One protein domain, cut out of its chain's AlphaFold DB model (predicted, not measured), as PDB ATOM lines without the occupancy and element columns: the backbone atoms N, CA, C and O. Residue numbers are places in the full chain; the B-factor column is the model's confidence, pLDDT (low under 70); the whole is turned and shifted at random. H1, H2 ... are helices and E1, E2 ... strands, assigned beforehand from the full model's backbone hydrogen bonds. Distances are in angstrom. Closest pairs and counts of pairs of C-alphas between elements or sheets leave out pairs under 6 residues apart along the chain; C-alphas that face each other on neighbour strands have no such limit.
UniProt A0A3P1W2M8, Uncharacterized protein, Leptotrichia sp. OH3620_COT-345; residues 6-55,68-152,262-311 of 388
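Overview. This is residues 6 to 55, 68 to 152 and 262 to 311 of the 388 residues of an uncharacterized protein of Leptotrichia sp. OH3620_COT-345 (UniProt A0A3P1W2M8). One long helix, H4, runs along one face of a three-stranded antiparallel sheet, in the order E1 - E10 - E9, and on past it to pack on E11 of the antiparallel pair E6 - E11, into which E10 runs on. H1 covers E9 on the same face, H2 meets the side of H4 with its first residues farther along and packs on E6, the small hairpins E2-E3 and E4-E5 lie at H4's two ends, and the hairpin E7-E8 is away from H4. The printed part has 185 residues with four named helices and eleven named strands, in the order H1 H2 H3 E1 E2 E3 H4 E4 to E11, of mixed class. It is only just compact, close to loose, with a radius of gyration of the C-alphas of 19.0 A, and elongated, spanning 65 by 38 by 32 A.

Along the chain. E1 is residues 82 to 87, 17.5 A long; E10 is 300 to 305, 16.9 A; E9 is 286 to 290. H4, residues 107 to 137, measures 44.9 A, from C-alpha 107 at (225.345, 173.447, 148.703) to C-alpha 137 at (182.878, 166.172, 136.011). H1 is residues 6 to 16, 15.8 A, H2 26 to 31 and H3 45 to 51. E2 is 98 to 100, E3 103 to 105, E4 139 to 141, E5 148 to 150, E6 262 to 266, E7 269 to 272, E8 278 to 281. E11, 307 to 311, ends at C-alpha 311 (186.439, 173.764, 128.307).

Arrangement. In the sheet, N 84 and O 303 are 3.0 A apart between E1 and E10, and N 288 and O 302 3.0 A between E9 and E10, a hairpin. H1 and H4 on one face make two layers, helices over a sheet. H4, 8.7 A high, lies over E1 and E10, only just along the strands at 28 degrees to E10 on the local plane. H1 touches H4 at a steep tilt of 64 degrees, closest at C-alphas 14 and 116, 6.1 A. H2 touches H4 about perpendicular, 89 degrees, closest at C-alphas 26 and 128, 4.9 A. Between E6 and E11, N 265 and O 308 are 3.0 A apart. H3 touches no helix. Each O i to N i+4 pair is within hydrogen-bond range in H1, H2 and H4; H3 has 0 of 3, but 3 of 4 O i to N i+3.

Size, cuts and confidence. The farthest C-alphas, of Lys 68 and Thr 94, are 66.0 A apart. Cuts leave gaps of 9.7 A between C-alphas 55 and 68 and 15.1 A between 152 and 262. The link H2 to H3 is long. Residues 45 to 55, 68 to 76, 90 to 103, 145 and 295 have pLDDT under 70.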
ATOM      1  N   THR A   6     216.013 187.774 139.832       83.75
ATOM      2  CA  THR A   6     215.745 186.568 140.625       83.75
ATOM      3  C   THR A   6     214.497 185.848 140.123       83.75
ATOM      4  O   THR A   6     214.548 184.635 139.908       83.75
ATOM      5  N   GLN A   7     213.406 186.581 139.884       84.00
ATOM      6  CA  GLN A   7     212.163 186.019 139.358       84.00
ATOM      7  C   GLN A   7     212.373 185.393 137.976       84.00
ATOM      8  O   GLN A   7     211.959 184.254 137.752       84.00
ATOM      9  N   ILE A   8     213.079 186.083 137.075       82.06
ATOM     10  CA  ILE A   8     213.399 185.578 135.731       82.06
ATOM     11  C   ILE A   8     214.214 184.283 135.828       82.06
ATOM     12  O   ILE A   8     213.838 183.270 135.238       82.06
ATOM     13  N   LYS A   9     215.299 184.281 136.618       85.62
ATOM     14  CA  LYS A   9     216.169 183.107 136.781       85.62
ATOM     15  C   LYS A   9     215.405 181.909 137.344       85.62
ATOM     16  O   LYS A   9     215.511 180.809 136.804       85.62
ATOM     17  N   LEU A  10     214.652 182.095 138.429       84.00
ATOM     18  CA  LEU A  10     213.928 180.996 139.072       84.00
ATOM     19  C   LEU A  10     212.805 180.460 138.185       84.00
ATOM     20  O   LEU A  10     212.615 179.248 138.136       84.00
ATOM     21  N   THR A  11     212.109 181.331 137.453       83.19
ATOM     22  CA  THR A  11     211.056 180.925 136.512       83.19
ATOM     23  C   THR A  11     211.635 180.132 135.339       83.19
ATOM     24  O   THR A  11     211.114 179.070 135.000       83.19
ATOM     25  N   ALA A  12     212.775 180.559 134.788       80.56
ATOM     26  CA  ALA A  12     213.474 179.811 133.745       80.56
ATOM     27  C   ALA A  12     213.933 178.424 134.230       80.56
ATOM     28  O   ALA A  12     213.721 177.422 133.545       80.56
ATOM     29  N   LEU A  13     214.507 178.336 135.437       81.50
ATOM     30  CA  LEU A  13     214.897 177.052 136.031       81.50
ATOM     31  C   LEU A  13     213.677 176.161 136.295       81.50
ATOM     32  O   LEU A  13     213.696 174.968 135.999       81.50
ATOM     33  N   PHE A  14     212.586 176.736 136.795       84.19
ATOM     34  CA  PHE A  14     211.342 176.015 137.037       84.19
ATOM     35  C   PHE A  14     210.776 175.373 135.768       84.19
ATOM     36  O   PHE A  14     210.308 174.233 135.819       84.19
ATOM     37  N   ALA A  15     210.868 176.050 134.620       81.69
ATOM     38  CA  ALA A  15     210.432 175.504 133.338       81.69
ATOM     39  C   ALA A  15     211.202 174.223 132.961       81.69
ATOM     40  O   ALA A  15     210.582 173.235 132.562       81.69
ATOM     41  N   VAL A  16     212.520 174.187 133.189       82.75
ATOM     42  CA  VAL A  16     213.395 173.081 132.749       82.75
ATOM     43  C   VAL A  16     213.597 171.961 133.775       82.75
ATOM     44  O   VAL A  16     213.978 170.857 133.394       82.75
ATOM     45  N   VAL A  17     213.322 172.192 135.065       83.56
ATOM     46  CA  VAL A  17     213.432 171.147 136.102       83.56
ATOM     47  C   VAL A  17     212.512 169.964 135.780       83.56
ATOM     48  O   VAL A  17     211.330 170.142 135.485       83.56
ATOM     49  N   GLU A  18     213.027 168.737 135.865       81.62
ATOM     50  CA  GLU A  18     212.265 167.535 135.516       81.62
ATOM     51  C   GLU A  18     211.053 167.333 136.449       81.62
ATOM     52  O   GLU A  18     211.169 167.344 137.681       81.62
ATOM     53  N   LYS A  19     209.866 167.130 135.860       82.38
ATOM     54  CA  LYS A  19     208.649 166.786 136.611       82.38
ATOM     55  C   LYS A  19     208.717 165.331 137.085       82.38
ATOM     56  O   LYS A  19     209.086 164.448 136.322       82.38
ATOM     57  N   LYS A  20     208.309 165.063 138.331       82.06
ATOM     58  CA  LYS A  20     208.225 163.695 138.899       82.06
ATOM     59  C   LYS A  20     206.791 163.238 139.160       82.06
ATOM     60  O   LYS A  20     206.561 162.276 139.889       82.06
ATOM     61  N   VAL A  21     205.822 163.971 138.626       82.69
ATOM     62  CA  VAL A  21     204.392 163.737 138.822       82.69
ATOM     63  C   VAL A  21     203.724 163.510 137.475       82.69
ATOM     64  O   VAL A  21     204.123 164.106 136.477       82.69
ATOM     65  N   THR A  22     202.720 162.637 137.456       81.75
ATOM     66  CA  THR A  22     201.883 162.398 136.277       81.75
ATOM     67  C   THR A  22     200.942 163.583 136.069       81.75
ATOM     68  O   THR A  22     200.317 164.038 137.022       81.75
ATOM     69  N   THR A  23     200.849 164.057 134.832       86.88
ATOM     70  CA  THR A  23     200.058 165.226 134.411       86.88
ATOM     71  C   THR A  23     199.126 164.845 133.262       86.88
ATOM     72  O   THR A  23     199.062 165.529 132.252       86.88
ATOM     73  N   HIS A  24     198.478 163.684 133.363       87.75
ATOM     74  CA  HIS A  24     197.760 163.090 132.239       87.75
ATOM     75  C   HIS A  24     196.600 163.957 131.762       87.75
ATOM     76  O   HIS A  24     196.426 164.108 130.559       87.75
ATOM     77  N   TYR A  25     195.820 164.515 132.687       91.56
ATOM     78  CA  TYR A  25     194.716 165.395 132.330       91.56
ATOM     79  C   TYR A  25     195.222 166.785 131.958       91.56
ATOM     80  O   TYR A  25     194.760 167.335 130.970       91.56
ATOM     81  N   LEU A  26     196.192 167.331 132.693       90.88
ATOM     82  CA  LEU A  26     196.771 168.646 132.416       90.88
ATOM     83  C   LEU A  26     197.418 168.718 131.029       90.88
ATOM     84  O   LEU A  26     197.174 169.683 130.315       90.88
ATOM     85  N   ASP A  27     198.183 167.697 130.631       89.44
ATOM     86  CA  ASP A  27     198.892 167.676 129.345       89.44
ATOM     87  C   ASP A  27     197.912 167.801 128.153       89.44
ATOM     88  O   ASP A  27     198.298 168.271 127.084       89.44
ATOM     89  N   ARG A  28     196.626 167.461 128.341       89.00
ATOM     90  CA  ARG A  28     195.565 167.623 127.331       89.00
ATOM     91  C   ARG A  28     195.135 169.073 127.126       89.00
ATOM     92  O   ARG A  28     194.803 169.452 126.014       89.00
ATOM     93  N   PHE A  29     195.171 169.890 128.178       88.12
ATOM     94  CA  PHE A  29     194.832 171.318 128.108       88.12
ATOM     95  C   PHE A  29     195.991 172.172 127.572       88.12
ATOM     96  O   PHE A  29     195.799 173.361 127.334       88.12
ATOM     97  N   SER A  30     197.195 171.608 127.447       81.81
ATOM     98  CA  SER A  30     198.406 172.319 127.006       81.81
ATOM     99  C   SER A  30     199.016 171.763 125.713       81.81
ATOM    100  O   SER A  30     200.041 172.260 125.256       81.81
ATOM    101  N   GLY A  31     198.467 170.669 125.176       70.75
ATOM    102  CA  GLY A  31     199.055 169.941 124.047       70.75
ATOM    103  C   GLY A  31     198.603 170.433 122.672       70.75
ATOM    104  O   GLY A  31     199.402 170.419 121.739       70.75
ATOM    105  N   THR A  32     197.343 170.858 122.558       73.12
ATOM    106  CA  THR A  32     196.703 171.172 121.267       73.12
ATOM    107  C   THR A  32     196.513 172.671 121.065       73.12
ATOM    108  O   THR A  32     196.872 173.201 120.017       73.12
ATOM    109  N   ASN A  33     195.991 173.362 122.080       76.06
ATOM    110  CA  ASN A  33     195.762 174.802 122.041       76.06
ATOM    111  C   ASN A  33     196.881 175.559 122.773       76.06
ATOM    112  O   ASN A  33     197.400 175.052 123.773       76.06
ATOM    113  N   PRO A  34     197.250 176.770 122.316       77.69
ATOM    114  CA  PRO A  34     198.188 177.613 123.046       77.69
ATOM    115  C   PRO A  34     197.605 178.052 124.397       77.69
ATOM    116  O   PRO A  34     196.399 178.268 124.529       77.69
ATOM    117  N   ASP A  35     198.478 178.231 125.391       81.75
ATOM    118  CA  ASP A  35     198.098 178.768 126.698       81.75
ATOM    119  C   ASP A  35     197.484 180.172 126.554       81.75
ATOM    120  O   ASP A  35     198.070 181.072 125.942       81.75
ATOM    121  N   PHE A  36     196.331 180.391 127.182       81.69
ATOM    122  CA  PHE A  36     195.695 181.702 127.235       81.69
ATOM    123  C   PHE A  36     196.144 182.466 128.474       81.69
ATOM    124  O   PHE A  36     195.900 182.052 129.605       81.69
ATOM    125  N   LEU A  37     196.758 183.625 128.267       81.81
ATOM    126  CA  LEU A  37     197.173 184.515 129.347       81.81
ATOM    127  C   LEU A  37     196.247 185.733 129.368       81.81
ATOM    128  O   LEU A  37     196.266 186.506 128.412       81.81
ATOM    129  N   SER A  38     195.477 185.935 130.436       78.25
ATOM    130  CA  SER A  38     194.670 187.146 130.629       78.25
ATOM    131  C   SER A  38     195.553 188.337 131.008       78.25
ATOM    132  O   SER A  38     196.603 188.180 131.632       78.25
ATOM    133  N   GLU A  39     195.117 189.546 130.654       75.81
ATOM    134  CA  GLU A  39     195.703 190.797 131.160       75.81
ATOM    135  C   GLU A  39     195.144 191.186 132.537       75.81
ATOM    136  O   GLU A  39     195.695 192.055 133.207       75.81
ATOM    137  N   ASN A  40     194.079 190.508 132.979       76.44
ATOM    138  CA  ASN A  40     193.361 190.780 134.219       76.44
ATOM    139  C   ASN A  40     193.448 189.592 135.194       76.44
ATOM    140  O   ASN A  40     193.719 188.454 134.804       76.44
ATOM    141  N   GLU A  41     193.130 189.846 136.464       72.56
ATOM    142  CA  GLU A  41     192.922 188.813 137.501       72.56
ATOM    143  C   GLU A  41     191.732 187.891 137.171       72.56
ATOM    144  O   GLU A  41     191.615 186.777 137.680       72.56
ATOM    145  N   THR A  42     190.854 188.344 136.274       70.62
ATOM    146  CA  THR A  42     189.745 187.572 135.721       70.62
ATOM    147  C   THR A  42     190.049 187.110 134.299       70.62
ATOM    148  O   THR A  42     190.617 187.854 133.498       70.62
ATOM    149  N   ILE A  43     189.596 185.916 133.943       72.62
ATOM    150  CA  ILE A  43     189.653 185.350 132.595       72.62
ATOM    151  C   ILE A  43     188.272 185.500 131.967       72.62
ATOM    152  O   ILE A  43     187.307 184.903 132.444       72.62
ATOM    153  N   ASN A  44     188.167 186.288 130.902       72.00
ATOM    154  CA  ASN A  44     186.948 186.378 130.108       72.00
ATOM    155  C   ASN A  44     186.961 185.266 129.059       72.00
ATOM    156  O   ASN A  44     187.805 185.251 128.164       72.00
ATOM    157  N   ILE A  45     186.026 184.323 129.172       69.38
ATOM    158  CA  ILE A  45     186.029 183.140 128.307       69.38
ATOM    159  C   ILE A  45     185.653 183.506 126.861       69.38
ATOM    160  O   ILE A  45     185.967 182.775 125.929       69.38
ATOM    161  N   LYS A  46     185.043 184.679 126.633       64.62
ATOM    162  CA  LYS A  46     184.795 185.168 125.270       64.62
ATOM    163  C   LYS A  46     186.087 185.448 124.507       64.62
ATOM    164  O   LYS A  46     186.111 185.234 123.300       64.62
ATOM    165  N   ASP A  47     187.148 185.828 125.207       65.56
ATOM    166  CA  ASP A  47     188.431 186.194 124.602       65.56
ATOM    167  C   ASP A  47     189.256 184.949 124.213       65.56
ATOM    168  O   ASP A  47     190.252 185.050 123.504       65.56
ATOM    169  N   LEU A  48     188.825 183.751 124.635       64.88
ATOM    170  CA  LEU A  48     189.395 182.472 124.196       64.88
ATOM    171  C   LEU A  48     188.936 182.058 122.791       64.88
ATOM    172  O   LEU A  48     189.554 181.186 122.182       64.88
ATOM    173  N   ASN A  49     187.861 182.662 122.272       55.19
ATOM    174  CA  ASN A  49     187.269 182.245 121.002       55.19
ATOM    175  C   ASN A  49     188.146 182.543 119.794       55.19
ATOM    176  O   ASN A  49     188.008 181.832 118.809       55.19
ATOM    177  N   ASP A  50     189.082 183.493 119.873       53.78
ATOM    178  CA  ASP A  50     189.985 183.818 118.760       53.78
ATOM    179  C   ASP A  50     190.823 182.608 118.289       53.78
ATOM    180  O   ASP A  50     191.297 182.595 117.156       53.78
ATOM    181  N   PHE A  51     190.974 181.568 119.121       51.00
ATOM    182  CA  PHE A  51     191.714 180.345 118.785       51.00
ATOM    183  C   PHE A  51     190.867 179.217 118.181       51.00
ATOM    184  O   PHE A  51     191.432 178.289 117.607       51.00
ATOM    185  N   LEU A  52     189.539 179.254 118.333       53.59
ATOM    186  CA  LEU A  52     188.662 178.089 118.119       53.59
ATOM    187  C   LEU A  52     187.479 178.358 117.185       53.59
ATOM    188  O   LEU A  52     186.609 177.505 117.019       53.59
ATOM    189  N   VAL A  53     187.432 179.539 116.576       52.91
ATOM    190  CA  VAL A  53     186.369 179.917 115.651       52.91
ATOM    191  C   VAL A  53     186.725 179.622 114.197       52.91
ATOM    192  O   VAL A  53     187.825 179.901 113.723       52.91
ATOM    193  N   GLU A  54     185.748 179.090 113.467       48.16
ATOM    194  CA  GLU A  54     185.850 178.874 112.029       48.16
ATOM    195  C   GLU A  54     185.825 180.219 111.286       48.16
ATOM    196  O   GLU A  54     184.979 181.086 111.538       48.16
ATOM    197  N   ALA A  55     186.769 180.410 110.364       48.25
ATOM    198  CA  ALA A  55     186.804 181.601 109.527       48.25
ATOM    199  C   ALA A  55     185.628 181.591 108.539       48.25
ATOM    200  O   ALA A  55     185.384 180.604 107.848       48.25
ATOM    201  N   LYS A  68     181.580 185.402 114.972       40.09
ATOM    202  CA  LYS A  68     180.556 185.219 116.012       40.09
ATOM    203  C   LYS A  68     181.001 184.155 117.011       40.09
ATOM    204  O   LYS A  68     181.234 183.011 116.642       40.09
ATOM    205  N   VAL A  69     181.038 184.538 118.282       44.25
ATOM    206  CA  VAL A  69     181.320 183.654 119.415       44.25
ATOM    207  C   VAL A  69     180.062 182.862 119.781       44.25
ATOM    208  O   VAL A  69     179.136 183.417 120.375       44.25
ATOM    209  N   ASN A  70     180.024 181.574 119.445       43.50
ATOM    210  CA  ASN A  70     179.016 180.637 119.942       43.50
ATOM    211  C   ASN A  70     179.660 179.717 120.990       43.50
ATOM    212  O   ASN A  70     180.745 179.208 120.749       43.50
ATOM    213  N   GLY A  71     178.968 179.451 122.107       41.31
ATOM    214  CA  GLY A  71     179.204 178.208 122.863       41.31
ATOM    215  C   GLY A  71     179.654 178.289 124.324       41.31
ATOM    216  O   GLY A  71     179.955 177.241 124.887       41.31
ATOM    217  N   ILE A  72     179.670 179.452 124.990       46.81
ATOM    218  CA  ILE A  72     180.102 179.511 126.402       46.81
ATOM    219  C   ILE A  72     179.068 180.212 127.291       46.81
ATOM    220  O   ILE A  72     178.835 181.413 127.176       46.81
ATOM    221  N   ASP A  73     178.470 179.445 128.211       44.53
ATOM    222  CA  ASP A  73     177.453 179.911 129.170       44.53
ATOM    223  C   ASP A  73     178.043 180.770 130.312       44.53
ATOM    224  O   ASP A  73     177.314 181.499 130.988       44.53
ATOM    225  N   SER A  74     179.359 180.692 130.540       52.53
ATOM    226  CA  SER A  74     180.082 181.473 131.550       52.53
ATOM    227  C   SER A  74     180.928 182.561 130.889       52.53
ATOM    228  O   SER A  74     181.799 182.274 130.076       52.53
ATOM    229  N   ALA A  75     180.677 183.827 131.225       64.19
ATOM    230  CA  ALA A  75     181.398 184.944 130.615       64.19
ATOM    231  C   ALA A  75     182.776 185.183 131.255       64.19
ATOM    232  O   ALA A  75     183.688 185.626 130.566       64.19
ATOM    233  N   VAL A  76     182.944 184.907 132.555       68.44
ATOM    234  CA  VAL A  76     184.142 185.299 133.316       68.44
ATOM    235  C   VAL A  76     184.457 184.283 134.418       68.44
ATOM    236  O   VAL A  76     183.564 183.868 135.154       68.44
ATOM    237  N   ILE A  77     185.734 183.924 134.574       72.25
ATOM    238  CA  ILE A  77     186.264 183.097 135.668       72.25
ATOM    239  C   ILE A  77     187.311 183.900 136.440       72.25
ATOM    240  O   ILE A  77     188.227 184.454 135.844       72.25
ATOM    241  N   THR A  78     187.213 183.927 137.769       78.19
ATOM    242  CA  THR A  78     188.282 184.440 138.648       78.19
ATOM    243  C   THR A  78     188.889 183.253 139.390       78.19
ATOM    244  O   THR A  78     188.213 182.693 140.260       78.19
ATOM    245  N   PRO A  79     190.089 182.786 139.009       80.19
ATOM    246  CA  PRO A  79     190.686 181.619 139.634       80.19
ATOM    247  C   PRO A  79     191.297 181.937 141.005       80.19
ATOM    248  O   PRO A  79     191.932 182.973 141.187       80.19
ATOM    249  N   ASP A  80     191.181 181.004 141.949       79.38
ATOM    250  CA  ASP A  80     192.007 180.986 143.154       79.38
ATOM    251  C   ASP A  80     193.484 180.838 142.747       79.38
ATOM    252  O   ASP A  80     193.839 180.049 141.864       79.38
ATOM    253  N   ILE A  81     194.376 181.550 143.436       82.12
ATOM    254  CA  ILE A  81     195.814 181.432 143.193       82.12
ATOM    255  C   ILE A  81     196.326 180.095 143.734       82.12
ATOM    256  O   ILE A  81     196.319 179.837 144.939       82.12
ATOM    257  N   ILE A  82     196.874 179.265 142.847       84.94
ATOM    258  CA  ILE A  82     197.614 178.071 143.249       84.94
ATOM    259  C   ILE A  82     199.018 178.523 143.646       84.94
ATOM    260  O   ILE A  82     199.811 178.946 142.802       84.94
ATOM    261  N   ALA A  83     199.349 178.410 144.931       83.06
ATOM    262  CA  ALA A  83     200.656 178.784 145.452       83.06
ATOM    263  C   ALA A  83     201.246 177.714 146.372       83.06
ATOM    264  O   ALA A  83     200.542 177.006 147.092       83.06
ATOM    265  N   ALA A  84     202.571 177.629 146.380       80.38
ATOM    266  CA  ALA A  84     203.322 176.807 147.318       80.38
ATOM    267  C   ALA A  84     204.564 177.564 147.784       80.38
ATOM    268  O   ALA A  84     205.131 178.376 147.053       80.38
ATOM    269  N   SER A  85     205.013 177.284 149.006       85.44
ATOM    270  CA  SER A  85     206.281 177.814 149.497       85.44
ATOM    271  C   SER A  85     206.995 176.816 150.389       85.44
ATOM    272  O   SER A  85     206.357 176.043 151.104       85.44
ATOM    273  N   TYR A  86     208.322 176.853 150.354       83.81
ATOM    274  CA  TYR A  86     209.178 176.072 151.235       83.81
ATOM    275  C   TYR A  86     210.197 176.984 151.921       83.81
ATOM    276  O   TYR A  86     210.691 177.929 151.297       83.81
ATOM    277  N   PRO A  87     210.525 176.720 153.197       81.44
ATOM    278  CA  PRO A  87     211.538 177.490 153.901       81.44
ATOM    279  C   PRO A  87     212.909 177.306 153.242       81.44
ATOM    280  O   PRO A  87     213.275 176.197 152.845       81.44
ATOM    281  N   LEU A  88     213.674 178.395 153.160       81.62
ATOM    282  CA  LEU A  88     215.088 178.345 152.800       81.62
ATOM    283  C   LEU A  88     215.868 177.811 154.001       81.62
ATOM    284  O   LEU A  88     215.650 178.255 155.133       81.62
ATOM    285  N   LYS A  89     216.766 176.849 153.775       71.88
ATOM    286  CA  LYS A  89     217.642 176.375 154.846       71.88
ATOM    287  C   LYS A  89     218.717 177.428 155.145       71.88
ATOM    288  O   LYS A  89     219.258 177.999 154.200       71.88
ATOM    289  N   PRO A  90     219.066 177.656 156.424       64.44
ATOM    290  CA  PRO A  90     220.234 178.453 156.772       64.44
ATOM    291  C   PRO A  90     221.499 177.810 156.198       64.44
ATOM    292  O   PRO A  90     221.692 176.598 156.324       64.44
ATOM    293  N   ILE A  91     222.367 178.617 155.592       65.00
ATOM    294  CA  ILE A  91     223.685 178.164 155.147       65.00
ATOM    295  C   ILE A  91     224.552 178.014 156.398       65.00
ATOM    296  O   ILE A  91     224.808 178.994 157.099       65.00
ATOM    297  N   MET A  92     224.994 176.793 156.702       58.97
ATOM    298  CA  MET A  92     226.003 176.608 157.744       58.97
ATOM    299  C   MET A  92     227.362 177.079 157.203       58.97
ATOM    300  O   MET A  92     227.717 176.674 156.097       58.97
ATOM    301  N   PRO A  93     228.149 177.876 157.952       54.53
ATOM    302  CA  PRO A  93     229.435 178.419 157.486       54.53
ATOM    303  C   PRO A  93     230.454 177.358 157.040       54.53
ATOM    304  O   PRO A  93     231.410 177.667 156.339       54.53
ATOM    305  N   THR A  94     230.252 176.108 157.456       55.19
ATOM    306  CA  THR A  94     231.090 174.940 157.165       55.19
ATOM    307  C   THR A  94     230.516 174.039 156.068       55.19
ATOM    308  O   THR A  94     230.917 172.881 155.965       55.19
ATOM    309  N   SER A  95     229.545 174.514 155.277       57.41
ATOM    310  CA  SER A  95     228.884 173.689 154.264       57.41
ATOM    311  C   SER A  95     229.902 173.136 153.266       57.41
ATOM    312  O   SER A  95     230.508 173.885 152.500       57.41
ATOM    313  N   THR A  96     230.086 171.818 153.293       55.16
ATOM    314  CA  THR A  96     230.949 171.094 152.368       55.16
ATOM    315  C   THR A  96     230.416 171.195 150.944       55.16
ATOM    316  O   THR A  96     229.203 171.199 150.715       55.16
ATOM    317  N   VAL A  97     231.340 171.212 149.992       58.09
ATOM    318  CA  VAL A  97     231.086 170.996 148.566       58.09
ATOM    319  C   VAL A  97     230.166 169.789 148.365       58.09
ATOM    320  O   VAL A  97     230.417 168.720 148.924       58.09
ATOM    321  N   THR A  98     229.101 169.940 147.574       59.56
ATOM    322  CA  THR A  98     228.239 168.814 147.193       59.56
ATOM    323  C   THR A  98     228.711 168.282 145.844       59.56
ATOM    324  O   THR A  98     228.788 169.034 144.879       59.56
ATOM    325  N   LEU A  99     229.040 166.991 145.765       57.94
ATOM    326  CA  LEU A  99     229.428 166.340 144.511       57.94
ATOM    327  C   LEU A  99     228.236 165.578 143.927       57.94
ATOM    328  O   LEU A  99     227.717 164.659 144.560       57.94
ATOM    329  N   ILE A 100     227.830 165.915 142.701       61.28
ATOM    330  CA  ILE A 100     226.817 165.170 141.938       61.28
ATOM    331  C   ILE A 100     227.420 164.773 140.595       61.28
ATOM    332  O   ILE A 100     227.883 165.623 139.839       61.28
ATOM    333  N   GLY A 101     227.448 163.471 140.298       61.69
ATOM    334  CA  GLY A 101     228.006 162.962 139.037       61.69
ATOM    335  C   GLY A 101     229.476 163.347 138.808       61.69
ATOM    336  O   GLY A 101     229.880 163.545 137.667       61.69
ATOM    337  N   GLY A 102     230.257 163.515 139.883       63.34
ATOM    338  CA  GLY A 102     231.665 163.925 139.825       63.34
ATOM    339  C   GLY A 102     231.907 165.429 139.646       63.34
ATOM    340  O   GLY A 102     233.062 165.837 139.577       63.34
ATOM    341  N   LYS A 103     230.855 166.258 139.593       69.94
ATOM    342  CA  LYS A 103     230.969 167.723 139.544       69.94
ATOM    343  C   LYS A 103     230.683 168.337 140.905       69.94
ATOM    344  O   LYS A 103     229.718 167.963 141.569       69.94
ATOM    345  N   GLU A 104     231.523 169.289 141.280       75.19
ATOM    346  CA  GLU A 104     231.335 170.148 142.442       75.19
ATOM    347  C   GLU A 104     230.231 171.167 142.163       75.19
ATOM    348  O   GLU A 104     230.244 171.876 141.157       75.19
ATOM    349  N   ILE A 105     229.248 171.184 143.056       71.56
ATOM    350  CA  ILE A 105     228.113 172.097 143.047       71.56
ATOM    351  C   ILE A 105     228.025 172.730 144.439       71.56
ATOM    352  O   ILE A 105     228.283 172.077 145.461       71.56
ATOM    353  N   SER A 106     227.665 174.014 144.492       71.88
ATOM    354  CA  SER A 106     227.490 174.691 145.773       71.88
ATOM    355  C   SER A 106     226.314 174.071 146.541       71.88
ATOM    356  O   SER A 106     225.289 173.701 145.964       71.88
ATOM    357  N   ALA A 107     226.433 173.963 147.866       71.25
ATOM    358  CA  ALA A 107     225.345 173.447 148.703       71.25
ATOM    359  C   ALA A 107     224.053 174.281 148.559       71.25
ATOM    360  O   ALA A 107     222.952 173.754 148.720       71.25
ATOM    361  N   GLN A 108     224.189 175.568 148.225       74.94
ATOM    362  CA  GLN A 108     223.072 176.475 147.991       74.94
ATOM    363  C   GLN A 108     222.333 176.154 146.688       74.94
ATOM    364  O   GLN A 108     221.107 176.061 146.711       74.94
ATOM    365  N   ASP A 109     223.056 175.937 145.586       76.62
ATOM    366  CA  ASP A 109     222.443 175.595 144.297       76.62
ATOM    367  C   ASP A 109     221.719 174.245 144.382       76.62
ATOM    368  O   ASP A 109     220.588 174.116 143.920       76.62
ATOM    369  N   PHE A 110     222.305 173.265 145.080       75.44
ATOM    370  CA  PHE A 110     221.659 171.968 145.309       75.44
ATOM    371  C   PHE A 110     220.330 172.088 146.059       75.44
ATOM    372  O   PHE A 110     219.328 171.450 145.718       75.44
ATOM    373  N   GLU A 111     220.326 172.873 147.135       79.31
ATOM    374  CA  GLU A 111     219.131 173.074 147.940       79.31
ATOM    375  C   GLU A 111     218.069 173.857 147.157       79.31
ATOM    376  O   GLU A 111     216.901 173.462 147.197       79.31
ATOM    377  N   ASP A 112     218.460 174.879 146.393       80.88
ATOM    378  CA  ASP A 112     217.557 175.639 145.525       80.88
ATOM    379  C   ASP A 112     216.928 174.752 144.435       80.88
ATOM    380  O   ASP A 112     215.702 174.738 144.314       80.88
ATOM    381  N   ASP A 113     217.708 173.930 143.728       82.19
ATOM    382  CA  ASP A 113     217.200 172.991 142.715       82.19
ATOM    383  C   ASP A 113     216.204 171.992 143.312       82.19
ATOM    384  O   ASP A 113     215.133 171.711 142.754       82.19
ATOM    385  N   ARG A 114     216.511 171.472 144.506       83.06
ATOM    386  CA  ARG A 114     215.607 170.559 145.209       83.06
ATOM    387  C   ARG A 114     214.309 171.255 145.613       83.06
ATOM    388  O   ARG A 114     213.250 170.620 145.583       83.06
ATOM    389  N   LEU A 115     214.365 172.516 146.040       86.06
ATOM    390  CA  LEU A 115     213.175 173.298 146.378       86.06
ATOM    391  C   LEU A 115     212.344 173.615 145.131       86.06
ATOM    392  O   LEU A 115     211.128 173.421 145.173       86.06
ATOM    393  N   LEU A 116     212.980 173.983 144.018       88.69
ATOM    394  CA  LEU A 116     212.322 174.188 142.727       88.69
ATOM    395  C   LEU A 116     211.573 172.929 142.273       88.69
ATOM    396  O   LEU A 116     210.390 173.004 141.945       88.69
ATOM    397  N   ALA A 117     212.201 171.752 142.356       86.75
ATOM    398  CA  ALA A 117     211.546 170.486 142.027       86.75
ATOM    399  C   ALA A 117     210.333 170.194 142.929       86.75
ATOM    400  O   ALA A 117     209.306 169.690 142.465       86.75
ATOM    401  N   LYS A 118     210.419 170.516 144.228       87.75
ATOM    402  CA  LYS A 118     209.284 170.367 145.154       87.75
ATOM    403  C   LYS A 118     208.142 171.317 144.806       87.75
ATOM    404  O   LYS A 118     207.000 170.865 144.748       87.75
ATOM    405  N   LEU A 119     208.445 172.592 144.547       87.69
ATOM    406  CA  LEU A 119     207.457 173.585 144.120       87.69
ATOM    407  C   LEU A 119     206.782 173.144 142.820       87.69
ATOM    408  O   LEU A 119     205.556 173.127 142.755       87.69
ATOM    409  N   LYS A 120     207.558 172.683 141.831       90.75
ATOM    410  CA  LYS A 120     207.033 172.235 140.536       90.75
ATOM    411  C   LYS A 120     206.047 171.098 140.699       90.75
ATOM    412  O   LYS A 120     204.921 171.176 140.219       90.75
ATOM    413  N   ASN A 121     206.428 170.074 141.454       89.31
ATOM    414  CA  ASN A 121     205.553 168.939 141.711       89.31
ATOM    415  C   ASN A 121     204.286 169.335 142.491       89.31
ATOM    416  O   ASN A 121     203.228 168.767 142.236       89.31
ATOM    417  N   ALA A 122     204.366 170.286 143.428       86.50
ATOM    418  CA  ALA A 122     203.203 170.761 144.184       86.50
ATOM    419  C   ALA A 122     202.206 171.530 143.297       86.50
ATOM    420  O   ALA A 122     201.006 171.241 143.326       86.50
ATOM    421  N   ILE A 123     202.707 172.453 142.469       91.19
ATOM    422  CA  ILE A 123     201.891 173.205 141.508       91.19
ATOM    423  C   ILE A 123     201.259 172.249 140.490       91.19
ATOM    424  O   ILE A 123     200.039 172.234 140.344       91.19
ATOM    425  N   LEU A 124     202.059 171.383 139.854       92.81
ATOM    426  CA  LEU A 124     201.577 170.440 138.839       92.81
ATOM    427  C   LEU A 124     200.525 169.469 139.383       92.81
ATOM    428  O   LEU A 124     199.543 169.212 138.698       92.81
ATOM    429  N   LYS A 125     200.670 168.970 140.617       90.44
ATOM    430  CA  LYS A 125     199.641 168.122 141.248       90.44
ATOM    431  C   LYS A 125     198.304 168.842 141.395       90.44
ATOM    432  O   LYS A 125     197.260 168.222 141.222       90.44
ATOM    433  N   THR A 126     198.334 170.130 141.730       91.31
ATOM    434  CA  THR A 126     197.113 170.924 141.904       91.31
ATOM    435  C   THR A 126     196.470 171.232 140.554       91.31
ATOM    436  O   THR A 126     195.265 171.039 140.407       91.31
ATOM    437  N   LYS A 127     197.275 171.607 139.547       94.00
ATOM    438  CA  LYS A 127     196.810 171.802 138.166       94.00
ATOM    439  C   LYS A 127     196.211 170.523 137.571       94.00
ATOM    440  O   LYS A 127     195.103 170.563 137.052       94.00
ATOM    441  N   GLU A 128     196.891 169.383 137.719       94.19
ATOM    442  CA  GLU A 128     196.398 168.066 137.286       94.19
ATOM    443  C   GLU A 128     195.055 167.731 137.935       94.19
ATOM    444  O   GLU A 128     194.133 167.269 137.268       94.19
ATOM    445  N   LYS A 129     194.916 167.996 139.240       94.00
ATOM    446  CA  LYS A 129     193.665 167.759 139.964       94.00
ATOM    447  C   LYS A 129     192.537 168.647 139.432       94.00
ATOM    448  O   LYS A 129     191.446 168.134 139.196       94.00
ATOM    449  N   ALA A 130     192.797 169.935 139.197       91.88
ATOM    450  CA  ALA A 130     191.829 170.844 138.580       91.88
ATOM    451  C   ALA A 130     191.415 170.370 137.178       91.88
ATOM    452  O   ALA A 130     190.220 170.248 136.911       91.88
ATOM    453  N   ALA A 131     192.388 170.021 136.330       94.88
ATOM    454  CA  ALA A 131     192.157 169.539 134.970       94.88
ATOM    455  C   ALA A 131     191.324 168.249 134.960       94.88
ATOM    456  O   ALA A 131     190.351 168.150 134.221       94.88
ATOM    457  N   ALA A 132     191.636 167.295 135.843       95.19
ATOM    458  CA  ALA A 132     190.878 166.055 135.971       95.19
ATOM    459  C   ALA A 132     189.429 166.288 136.431       95.19
ATOM    460  O   ALA A 132     188.514 165.632 135.943       95.19
ATOM    461  N   ASN A 133     189.208 167.218 137.368       95.12
ATOM    462  CA  ASN A 133     187.866 167.538 137.862       95.12
ATOM    463  C   ASN A 133     187.025 168.189 136.758       95.12
ATOM    464  O   ASN A 133     185.929 167.709 136.479       95.12
ATOM    465  N   ILE A 134     187.562 169.208 136.079       92.81
ATOM    466  CA  ILE A 134     186.885 169.831 134.937       92.81
ATOM    467  C   ILE A 134     186.613 168.817 133.830       92.81
ATOM    468  O   ILE A 134     185.474 168.708 133.390       92.81
ATOM    469  N   PHE A 135     187.605 168.030 133.419       95.19
ATOM    470  CA  PHE A 135     187.433 167.095 132.313       95.19
ATOM    471  C   PHE A 135     186.401 165.997 132.621       95.19
ATOM    472  O   PHE A 135     185.519 165.735 131.806       95.19
ATOM    473  N   LEU A 136     186.476 165.363 133.798       95.12
ATOM    474  CA  LEU A 136     185.616 164.222 134.136       95.12
ATOM    475  C   LEU A 136     184.225 164.646 134.635       95.12
ATOM    476  O   LEU A 136     183.228 163.971 134.383       95.12
ATOM    477  N   LEU A 137     184.132 165.749 135.379       92.88
ATOM    478  CA  LEU A 137     182.878 166.172 136.011       92.88
ATOM    479  C   LEU A 137     182.203 167.338 135.290       92.88
ATOM    480  O   LEU A 137     181.033 167.596 135.562       92.88
ATOM    481  N   GLY A 138     182.921 168.056 134.425       89.50
ATOM    482  CA  GLY A 138     182.494 169.353 133.899       89.50
ATOM    483  C   GLY A 138     182.580 170.477 134.928       89.50
ATOM    484  O   GLY A 138     182.133 171.586 134.654       89.50
ATOM    485  N   LYS A 139     183.124 170.214 136.125       89.88
ATOM    486  CA  LYS A 139     183.167 171.184 137.221       89.88
ATOM    487  C   LYS A 139     184.311 170.951 138.198       89.88
ATOM    488  O   LYS A 139     184.732 169.815 138.407       89.88
ATOM    489  N   TYR A 140     184.775 172.013 138.852       86.50
ATOM    490  CA  TYR A 140     185.686 171.906 139.992       86.50
ATOM    491  C   TYR A 140     185.390 172.954 141.065       86.50
ATOM    492  O   TYR A 140     184.880 174.038 140.786       86.50
ATOM    493  N   LEU A 141     185.709 172.591 142.308       81.81
ATOM    494  CA  LEU A 141     185.626 173.466 143.470       81.81
ATOM    495  C   LEU A 141     186.944 174.225 143.632       81.81
ATOM    496  O   LEU A 141     188.004 173.612 143.781       81.81
ATOM    497  N   GLN A 142     186.850 175.546 143.669       76.94
ATOM    498  CA  GLN A 142     187.916 176.430 144.111       76.94
ATOM    499  C   GLN A 142     187.965 176.383 145.638       76.94
ATOM    500  O   GLN A 142     187.019 176.785 146.313       76.94
ATOM    501  N   LYS A 143     189.012 175.760 146.183       74.38
ATOM    502  CA  LYS A 143     189.032 175.336 147.587       74.38
ATOM    503  C   LYS A 143     188.996 176.509 148.569       74.38
ATOM    504  O   LYS A 143     188.384 176.361 149.622       74.38
ATOM    505  N   GLU A 144     189.656 177.621 148.252       74.00
ATOM    506  CA  GLU A 144     189.785 178.748 149.179       74.00
ATOM    507  C   GLU A 144     188.570 179.674 149.087       74.00
ATOM    508  O   GLU A 144     187.999 180.032 150.115       74.00
ATOM    509  N   SER A 145     188.120 180.018 147.875       68.81
ATOM    510  CA  SER A 145     186.923 180.859 147.705       68.81
ATOM    511  C   SER A 145     185.602 180.107 147.894       68.81
ATOM    512  O   SER A 145     184.562 180.733 148.085       68.81
ATOM    513  N   GLY A 146     185.607 178.774 147.808       70.88
ATOM    514  CA  GLY A 146     184.395 177.947 147.805       70.88
ATOM    515  C   GLY A 146     183.591 178.035 146.500       70.88
ATOM    516  O   GLY A 146     182.512 177.449 146.397       70.88
ATOM    517  N   THR A 147     184.102 178.752 145.498       74.56
ATOM    518  CA  THR A 147     183.433 178.943 144.208       74.56
ATOM    519  C   THR A 147     183.435 177.641 143.415       74.56
ATOM    520  O   THR A 147     184.466 176.983 143.291       74.56
ATOM    521  N   VAL A 148     182.300 177.277 142.822       81.81
ATOM    522  CA  VAL A 148     182.226 176.153 141.881       81.81
ATOM    523  C   VAL A 148     182.230 176.701 140.464       81.81
ATOM    524  O   VAL A 148     181.344 177.467 140.089       81.81
ATOM    525  N   ILE A 149     183.216 176.289 139.675       82.25
ATOM    526  CA  ILE A 149     183.215 176.506 138.227       82.25
ATOM    527  C   ILE A 149     182.529 175.294 137.611       82.25
ATOM    528  O   ILE A 149     182.999 174.176 137.810       82.25
ATOM    529  N   ASP A 150     181.413 175.512 136.912       85.62
ATOM    530  CA  ASP A 150     180.561 174.461 136.350       85.62
ATOM    531  C   ASP A 150     180.214 174.773 134.888       85.62
ATOM    532  O   ASP A 150     179.530 175.755 134.593       85.62
ATOM    533  N   TYR A 151     180.689 173.923 133.979       81.31
ATOM    534  CA  TYR A 151     180.432 174.000 132.538       81.31
ATOM    535  C   TYR A 151     179.118 173.327 132.130       81.31
ATOM    536  O   TYR A 151     178.795 173.294 130.943       81.31
ATOM    537  N   LYS A 152     178.355 172.794 133.097       84.06
ATOM    538  CA  LYS A 152     177.038 172.178 132.896       84.06
ATOM    539  C   LYS A 152     177.056 171.168 131.757       84.06
ATOM    540  O   LYS A 152     176.304 171.287 130.789       84.06
ATOM    541  N   LEU A 262     189.894 171.933 124.815       89.06
ATOM    542  CA  LEU A 262     190.526 172.158 126.109       89.06
ATOM    543  C   LEU A 262     191.589 173.251 126.012       89.06
ATOM    544  O   LEU A 262     192.443 173.219 125.128       89.06
ATOM    545  N   VAL A 263     191.565 174.208 126.940       88.06
ATOM    546  CA  VAL A 263     192.540 175.306 126.987       88.06
ATOM    547  C   VAL A 263     193.043 175.529 128.409       88.06
ATOM    548  O   VAL A 263     192.266 175.620 129.362       88.06
ATOM    549  N   SER A 264     194.359 175.648 128.559       91.31
ATOM    550  CA  SER A 264     194.980 176.138 129.788       91.31
ATOM    551  C   SER A 264     194.886 177.657 129.832       91.31
ATOM    552  O   SER A 264     195.497 178.340 129.013       91.31
ATOM    553  N   ALA A 265     194.136 178.198 130.790       87.75
ATOM    554  CA  ALA A 265     193.999 179.637 130.962       87.75
ATOM    555  C   ALA A 265     194.680 180.111 132.250       87.75
ATOM    556  O   ALA A 265     194.676 179.420 133.270       87.75
ATOM    557  N   TYR A 266     195.257 181.308 132.206       89.56
ATOM    558  CA  TYR A 266     196.004 181.906 133.302       89.56
ATOM    559  C   TYR A 266     195.545 183.340 133.533       89.56
ATOM    560  O   TYR A 266     195.603 184.175 132.630       89.56
ATOM    561  N   ALA A 267     195.110 183.631 134.755       83.25
ATOM    562  CA  ALA A 267     194.899 184.991 135.219       83.25
ATOM    563  C   ALA A 267     196.243 185.692 135.439       83.25
ATOM    564  O   ALA A 267     197.247 185.052 135.776       83.25
ATOM    565  N   ALA A 268     196.251 187.011 135.262       81.00
ATOM    566  CA  ALA A 268     197.424 187.815 135.551       81.00
ATOM    567  C   ALA A 268     197.771 187.757 137.049       81.00
ATOM    568  O   ALA A 268     196.906 187.577 137.903       81.00
ATOM    569  N   LEU A 269     199.060 187.876 137.364       81.12
ATOM    570  CA  LEU A 269     199.591 187.663 138.708       81.12
ATOM    571  C   LEU A 269     200.226 188.932 139.252       81.12
ATOM    572  O   LEU A 269     201.044 189.553 138.580       81.12
ATOM    573  N   GLU A 270     199.946 189.273 140.505       83.62
ATOM    574  CA  GLU A 270     200.612 190.402 141.150       83.62
ATOM    575  C   GLU A 270     202.071 190.049 141.469       83.62
ATOM    576  O   GLU A 270     202.389 188.963 141.956       83.62
ATOM    577  N   ALA A 271     202.979 190.975 141.240       84.50
ATOM    578  CA  ALA A 271     204.401 190.813 141.471       84.50
ATOM    579  C   ALA A 271     204.976 192.095 142.064       84.50
ATOM    580  O   ALA A 271     204.310 193.126 142.109       84.50
ATOM    581  N   VAL A 272     206.218 192.016 142.527       84.25
ATOM    582  CA  VAL A 272     206.976 193.170 143.009       84.25
ATOM    583  C   VAL A 272     208.236 193.282 142.159       84.25
ATOM    584  O   VAL A 272     208.898 192.268 141.926       84.25
ATOM    585  N   ASP A 273     208.526 194.484 141.658       84.38
ATOM    586  CA  ASP A 273     209.713 194.763 140.843       84.38
ATOM    587  C   ASP A 273     210.984 194.971 141.695       84.38
ATOM    588  O   ASP A 273     210.944 194.948 142.927       84.38
ATOM    589  N   ASP A 274     212.132 195.195 141.041       81.62
ATOM    590  CA  ASP A 274     213.429 195.387 141.719       81.62
ATOM    591  C   ASP A 274     213.445 196.616 142.651       81.62
ATOM    592  O   ASP A 274     214.287 196.712 143.545       81.62
ATOM    593  N   SER A 275     212.521 197.563 142.451       84.06
ATOM    594  CA  SER A 275     212.376 198.776 143.265       84.06
ATOM    595  C   SER A 275     211.379 198.609 144.416       84.06
ATOM    596  O   SER A 275     211.189 199.543 145.193       84.06
ATOM    597  N   GLY A 276     210.751 197.438 144.555       82.25
ATOM    598  CA  GLY A 276     209.747 197.181 145.584       82.25
ATOM    599  C   GLY A 276     208.333 197.634 145.210       82.25
ATOM    600  O   GLY A 276     207.452 197.599 146.070       82.25
ATOM    601  N   ASN A 277     208.085 198.038 143.959       87.06
ATOM    602  CA  ASN A 277     206.764 198.484 143.524       87.06
ATOM    603  C   ASN A 277     205.903 197.295 143.071       87.06
ATOM    604  O   ASN A 277     206.388 196.447 142.313       87.06
ATOM    605  N   PRO A 278     204.628 197.219 143.494       85.88
ATOM    606  CA  PRO A 278     203.714 196.192 143.018       85.88
ATOM    607  C   PRO A 278     203.296 196.449 141.564       85.88
ATOM    608  O   PRO A 278     203.068 197.589 141.163       85.88
ATOM    609  N   PHE A 279     203.147 195.383 140.783       85.31
ATOM    610  CA  PHE A 279     202.613 195.423 139.421       85.31
ATOM    611  C   PHE A 279     201.897 194.111 139.074       85.31
ATOM    612  O   PHE A 279     202.007 193.132 139.806       85.31
ATOM    613  N   VAL A 280     201.178 194.080 137.952       83.25
ATOM    614  CA  VAL A 280     200.513 192.874 137.436       83.25
ATOM    615  C   VAL A 280     201.314 192.319 136.259       83.25
ATOM    616  O   VAL A 280     201.643 193.047 135.322       83.25
ATOM    617  N   ALA A 281     201.652 191.036 136.316       80.44
ATOM    618  CA  ALA A 281     202.431 190.330 135.311       80.44
ATOM    619  C   ALA A 281     201.572 189.293 134.574       80.44
ATOM    620  O   ALA A 281     200.921 188.445 135.190       80.44
ATOM    621  N   ARG A 282     201.634 189.324 133.241       85.56
ATOM    622  CA  ARG A 282     201.029 188.324 132.356       85.56
ATOM    623  C   ARG A 282     202.004 187.161 132.166       85.56
ATOM    624  O   ARG A 282     202.954 187.268 131.396       85.56
ATOM    625  N   THR A 283     201.813 186.080 132.917       84.06
ATOM    626  CA  THR A 283     202.713 184.914 132.925       84.06
ATOM    627  C   THR A 283     201.993 183.668 133.440       84.06
ATOM    628  O   THR A 283     200.998 183.775 134.156       84.06
ATOM    629  N   THR A 284     202.503 182.483 133.103       89.38
ATOM    630  CA  THR A 284     201.985 181.194 133.587       89.38
ATOM    631  C   THR A 284     202.305 180.980 135.068       89.38
ATOM    632  O   THR A 284     201.459 180.527 135.842       89.38
ATOM    633  N   GLU A 285     203.519 181.331 135.488       90.94
ATOM    634  CA  GLU A 285     203.993 181.239 136.867       90.94
ATOM    635  C   GLU A 285     204.878 182.431 137.242       90.94
ATOM    636  O   GLU A 285     205.544 183.033 136.398       90.94
ATOM    637  N   ILE A 286     204.932 182.716 138.544       87.19
ATOM    638  CA  ILE A 286     205.955 183.566 139.160       87.19
ATOM    639  C   ILE A 286     206.631 182.785 140.270       87.19
ATOM    640  O   ILE A 286     205.958 182.223 141.139       87.19
ATOM    641  N   LEU A 287     207.961 182.791 140.261       90.75
ATOM    642  CA  LEU A 287     208.787 182.272 141.341       90.75
ATOM    643  C   LEU A 287     209.614 183.378 141.965       90.75
ATOM    644  O   LEU A 287     210.202 184.180 141.253       90.75
ATOM    645  N   ASP A 288     209.706 183.384 143.291       87.25
ATOM    646  CA  ASP A 288     210.518 184.369 143.999       87.25
ATOM    647  C   ASP A 288     210.971 183.866 145.380       87.25
ATOM    648  O   ASP A 288     210.561 182.803 145.868       87.25
ATOM    649  N   LYS A 289     211.839 184.643 146.028       87.06
ATOM    650  CA  LYS A 289     212.317 184.424 147.390       87.06
ATOM    651  C   LYS A 289     211.874 185.573 148.288       87.06
ATOM    652  O   LYS A 289     212.185 186.733 148.052       87.06
ATOM    653  N   LYS A 290     211.229 185.238 149.404       84.19
ATOM    654  CA  LYS A 290     211.085 186.171 150.523       84.19
ATOM    655  C   LYS A 290     212.364 186.123 151.354       84.19
ATOM    656  O   LYS A 290     212.751 185.042 151.818       84.19
ATOM    657  N   ALA A 291     212.977 187.289 151.551       82.56
ATOM    658  CA  ALA A 291     214.140 187.455 152.414       82.56
ATOM    659  C   ALA A 291     213.885 186.893 153.820       82.56
ATOM    660  O   ALA A 291     212.740 186.836 154.284       82.56
ATOM    661  N   ALA A 292     214.960 186.460 154.481       81.88
ATOM    662  CA  ALA A 292     214.865 185.950 155.836       81.88
ATOM    663  C   ALA A 292     214.373 187.041 156.784       81.88
ATOM    664  O   ALA A 292     214.881 188.163 156.791       81.88
ATOM    665  N   ASP A 293     213.375 186.687 157.583       83.25
ATOM    666  CA  ASP A 293     212.944 187.525 158.684       83.25
ATOM    667  C   ASP A 293     214.069 187.631 159.732       83.25
ATOM    668  O   ASP A 293     214.732 186.640 160.042       83.25
ATOM    669  N   LYS A 294     214.325 188.845 160.237       80.56
ATOM    670  CA  LYS A 294     215.487 189.126 161.103       80.56
ATOM    671  C   LYS A 294     215.363 188.502 162.492       80.56
ATOM    672  O   LYS A 294     216.385 188.237 163.113       80.56
ATOM    673  N   GLU A 295     214.142 188.284 162.968       69.81
ATOM    674  CA  GLU A 295     213.877 187.708 164.287       69.81
ATOM    675  C   GLU A 295     213.959 186.180 164.240       69.81
ATOM    676  O   GLU A 295     214.585 185.545 165.084       69.81
ATOM    677  N   THR A 296     213.365 185.580 163.211       76.12
ATOM    678  CA  THR A 296     213.249 184.120 163.091       76.12
ATOM    679  C   THR A 296     214.358 183.476 162.259       76.12
ATOM    680  O   THR A 296     214.462 182.248 162.241       76.12
ATOM    681  N   ALA A 297     215.163 184.275 161.549       72.38
ATOM    682  CA  ALA A 297     216.173 183.843 160.578       72.38
ATOM    683  C   ALA A 297     215.622 182.916 159.472       72.38
ATOM    684  O   ALA A 297     216.356 182.117 158.884       72.38
ATOM    685  N   ARG A 298     214.316 182.999 159.175       72.69
ATOM    686  CA  ARG A 298     213.634 182.135 158.200       72.69
ATOM    687  C   ARG A 298     213.232 182.916 156.957       72.69
ATOM    688  O   ARG A 298     212.392 183.811 157.017       72.69
ATOM    689  N   GLY A 299     213.813 182.545 155.815       80.75
ATOM    690  CA  GLY A 299     213.360 182.955 154.480       80.75
ATOM    691  C   GLY A 299     212.524 181.863 153.814       80.75
ATOM    692  O   GLY A 299     212.438 180.740 154.320       80.75
ATOM    693  N   LYS A 300     211.919 182.154 152.660       86.31
ATOM    694  CA  LYS A 300     211.193 181.140 151.873       86.31
ATOM    695  C   LYS A 300     211.344 181.354 150.375       86.31
ATOM    696  O   LYS A 300     211.382 182.491 149.921       86.31
ATOM    697  N   MET A 301     211.359 180.260 149.623       86.50
ATOM    698  CA  MET A 301     211.130 180.261 148.178       86.50
ATOM    699  C   MET A 301     209.661 179.931 147.928       86.50
ATOM    700  O   MET A 301     209.109 179.048 148.594       86.50
ATOM    701  N   PHE A 302     209.021 180.631 147.002       85.31
ATOM    702  CA  PHE A 302     207.625 180.395 146.657       85.31
ATOM    703  C   PHE A 302     207.396 180.441 145.150       85.31
ATOM    704  O   PHE A 302     208.171 181.039 144.408       85.31
ATOM    705  N   ALA A 303     206.319 179.791 144.728       85.00
ATOM    706  CA  ALA A 303     205.800 179.825 143.372       85.00
ATOM    707  C   ALA A 303     204.296 180.094 143.428       85.00
ATOM    708  O   ALA A 303     203.628 179.578 144.334       85.00
ATOM    709  N   LYS A 304     203.766 180.859 142.472       87.06
ATOM    710  CA  LYS A 304     202.321 181.045 142.300       87.06
ATOM    711  C   LYS A 304     201.894 181.035 140.832       87.06
ATOM    712  O   LYS A 304     202.685 181.386 139.961       87.06
ATOM    713  N   THR A 305     200.650 180.629 140.582       88.88
ATOM    714  CA  THR A 305     200.017 180.587 139.256       88.88
ATOM    715  C   THR A 305     198.518 180.870 139.356       88.88
ATOM    716  O   THR A 305     197.866 180.405 140.292       88.88
ATOM    717  N   GLY A 306     197.983 181.620 138.391       84.25
ATOM    718  CA  GLY A 306     196.556 181.928 138.249       84.25
ATOM    719  C   GLY A 306     195.852 180.951 137.309       84.25
ATOM    720  O   GLY A 306     195.021 181.361 136.507       84.25
ATOM    721  N   PHE A 307     196.264 179.682 137.318       91.06
ATOM    722  CA  PHE A 307     195.805 178.667 136.372       91.06
ATOM    723  C   PHE A 307     194.348 178.250 136.605       91.06
ATOM    724  O   PHE A 307     193.957 177.927 137.728       91.06
ATOM    725  N   THR A 308     193.594 178.115 135.517       89.00
ATOM    726  CA  THR A 308     192.311 177.412 135.475       89.00
ATOM    727  C   THR A 308     192.186 176.594 134.182       89.00
ATOM    728  O   THR A 308     192.525 177.088 133.102       89.00
ATOM    729  N   PRO A 309     191.723 175.335 134.254       90.75
ATOM    730  CA  PRO A 309     191.406 174.558 133.064       90.75
ATOM    731  C   PRO A 309     190.070 175.017 132.473       90.75
ATOM    732  O   PRO A 309     189.057 175.075 133.178       90.75
ATOM    733  N   VAL A 310     190.061 175.299 131.171       87.44
ATOM    734  CA  VAL A 310     188.877 175.765 130.446       87.44
ATOM    735  C   VAL A 310     188.424 174.756 129.404       87.44
ATOM    736  O   VAL A 310     189.232 174.212 128.656       87.44
ATOM    737  N   VAL A 311     187.111 174.529 129.360       85.62
ATOM    738  CA  VAL A 311     186.439 173.764 128.307       85.62
ATOM    739  C   VAL A 311     185.768 174.775 127.395       85.62
ATOM    740  O   VAL A 311     184.741 175.351 127.748       85.62
TER     741      VAL A 311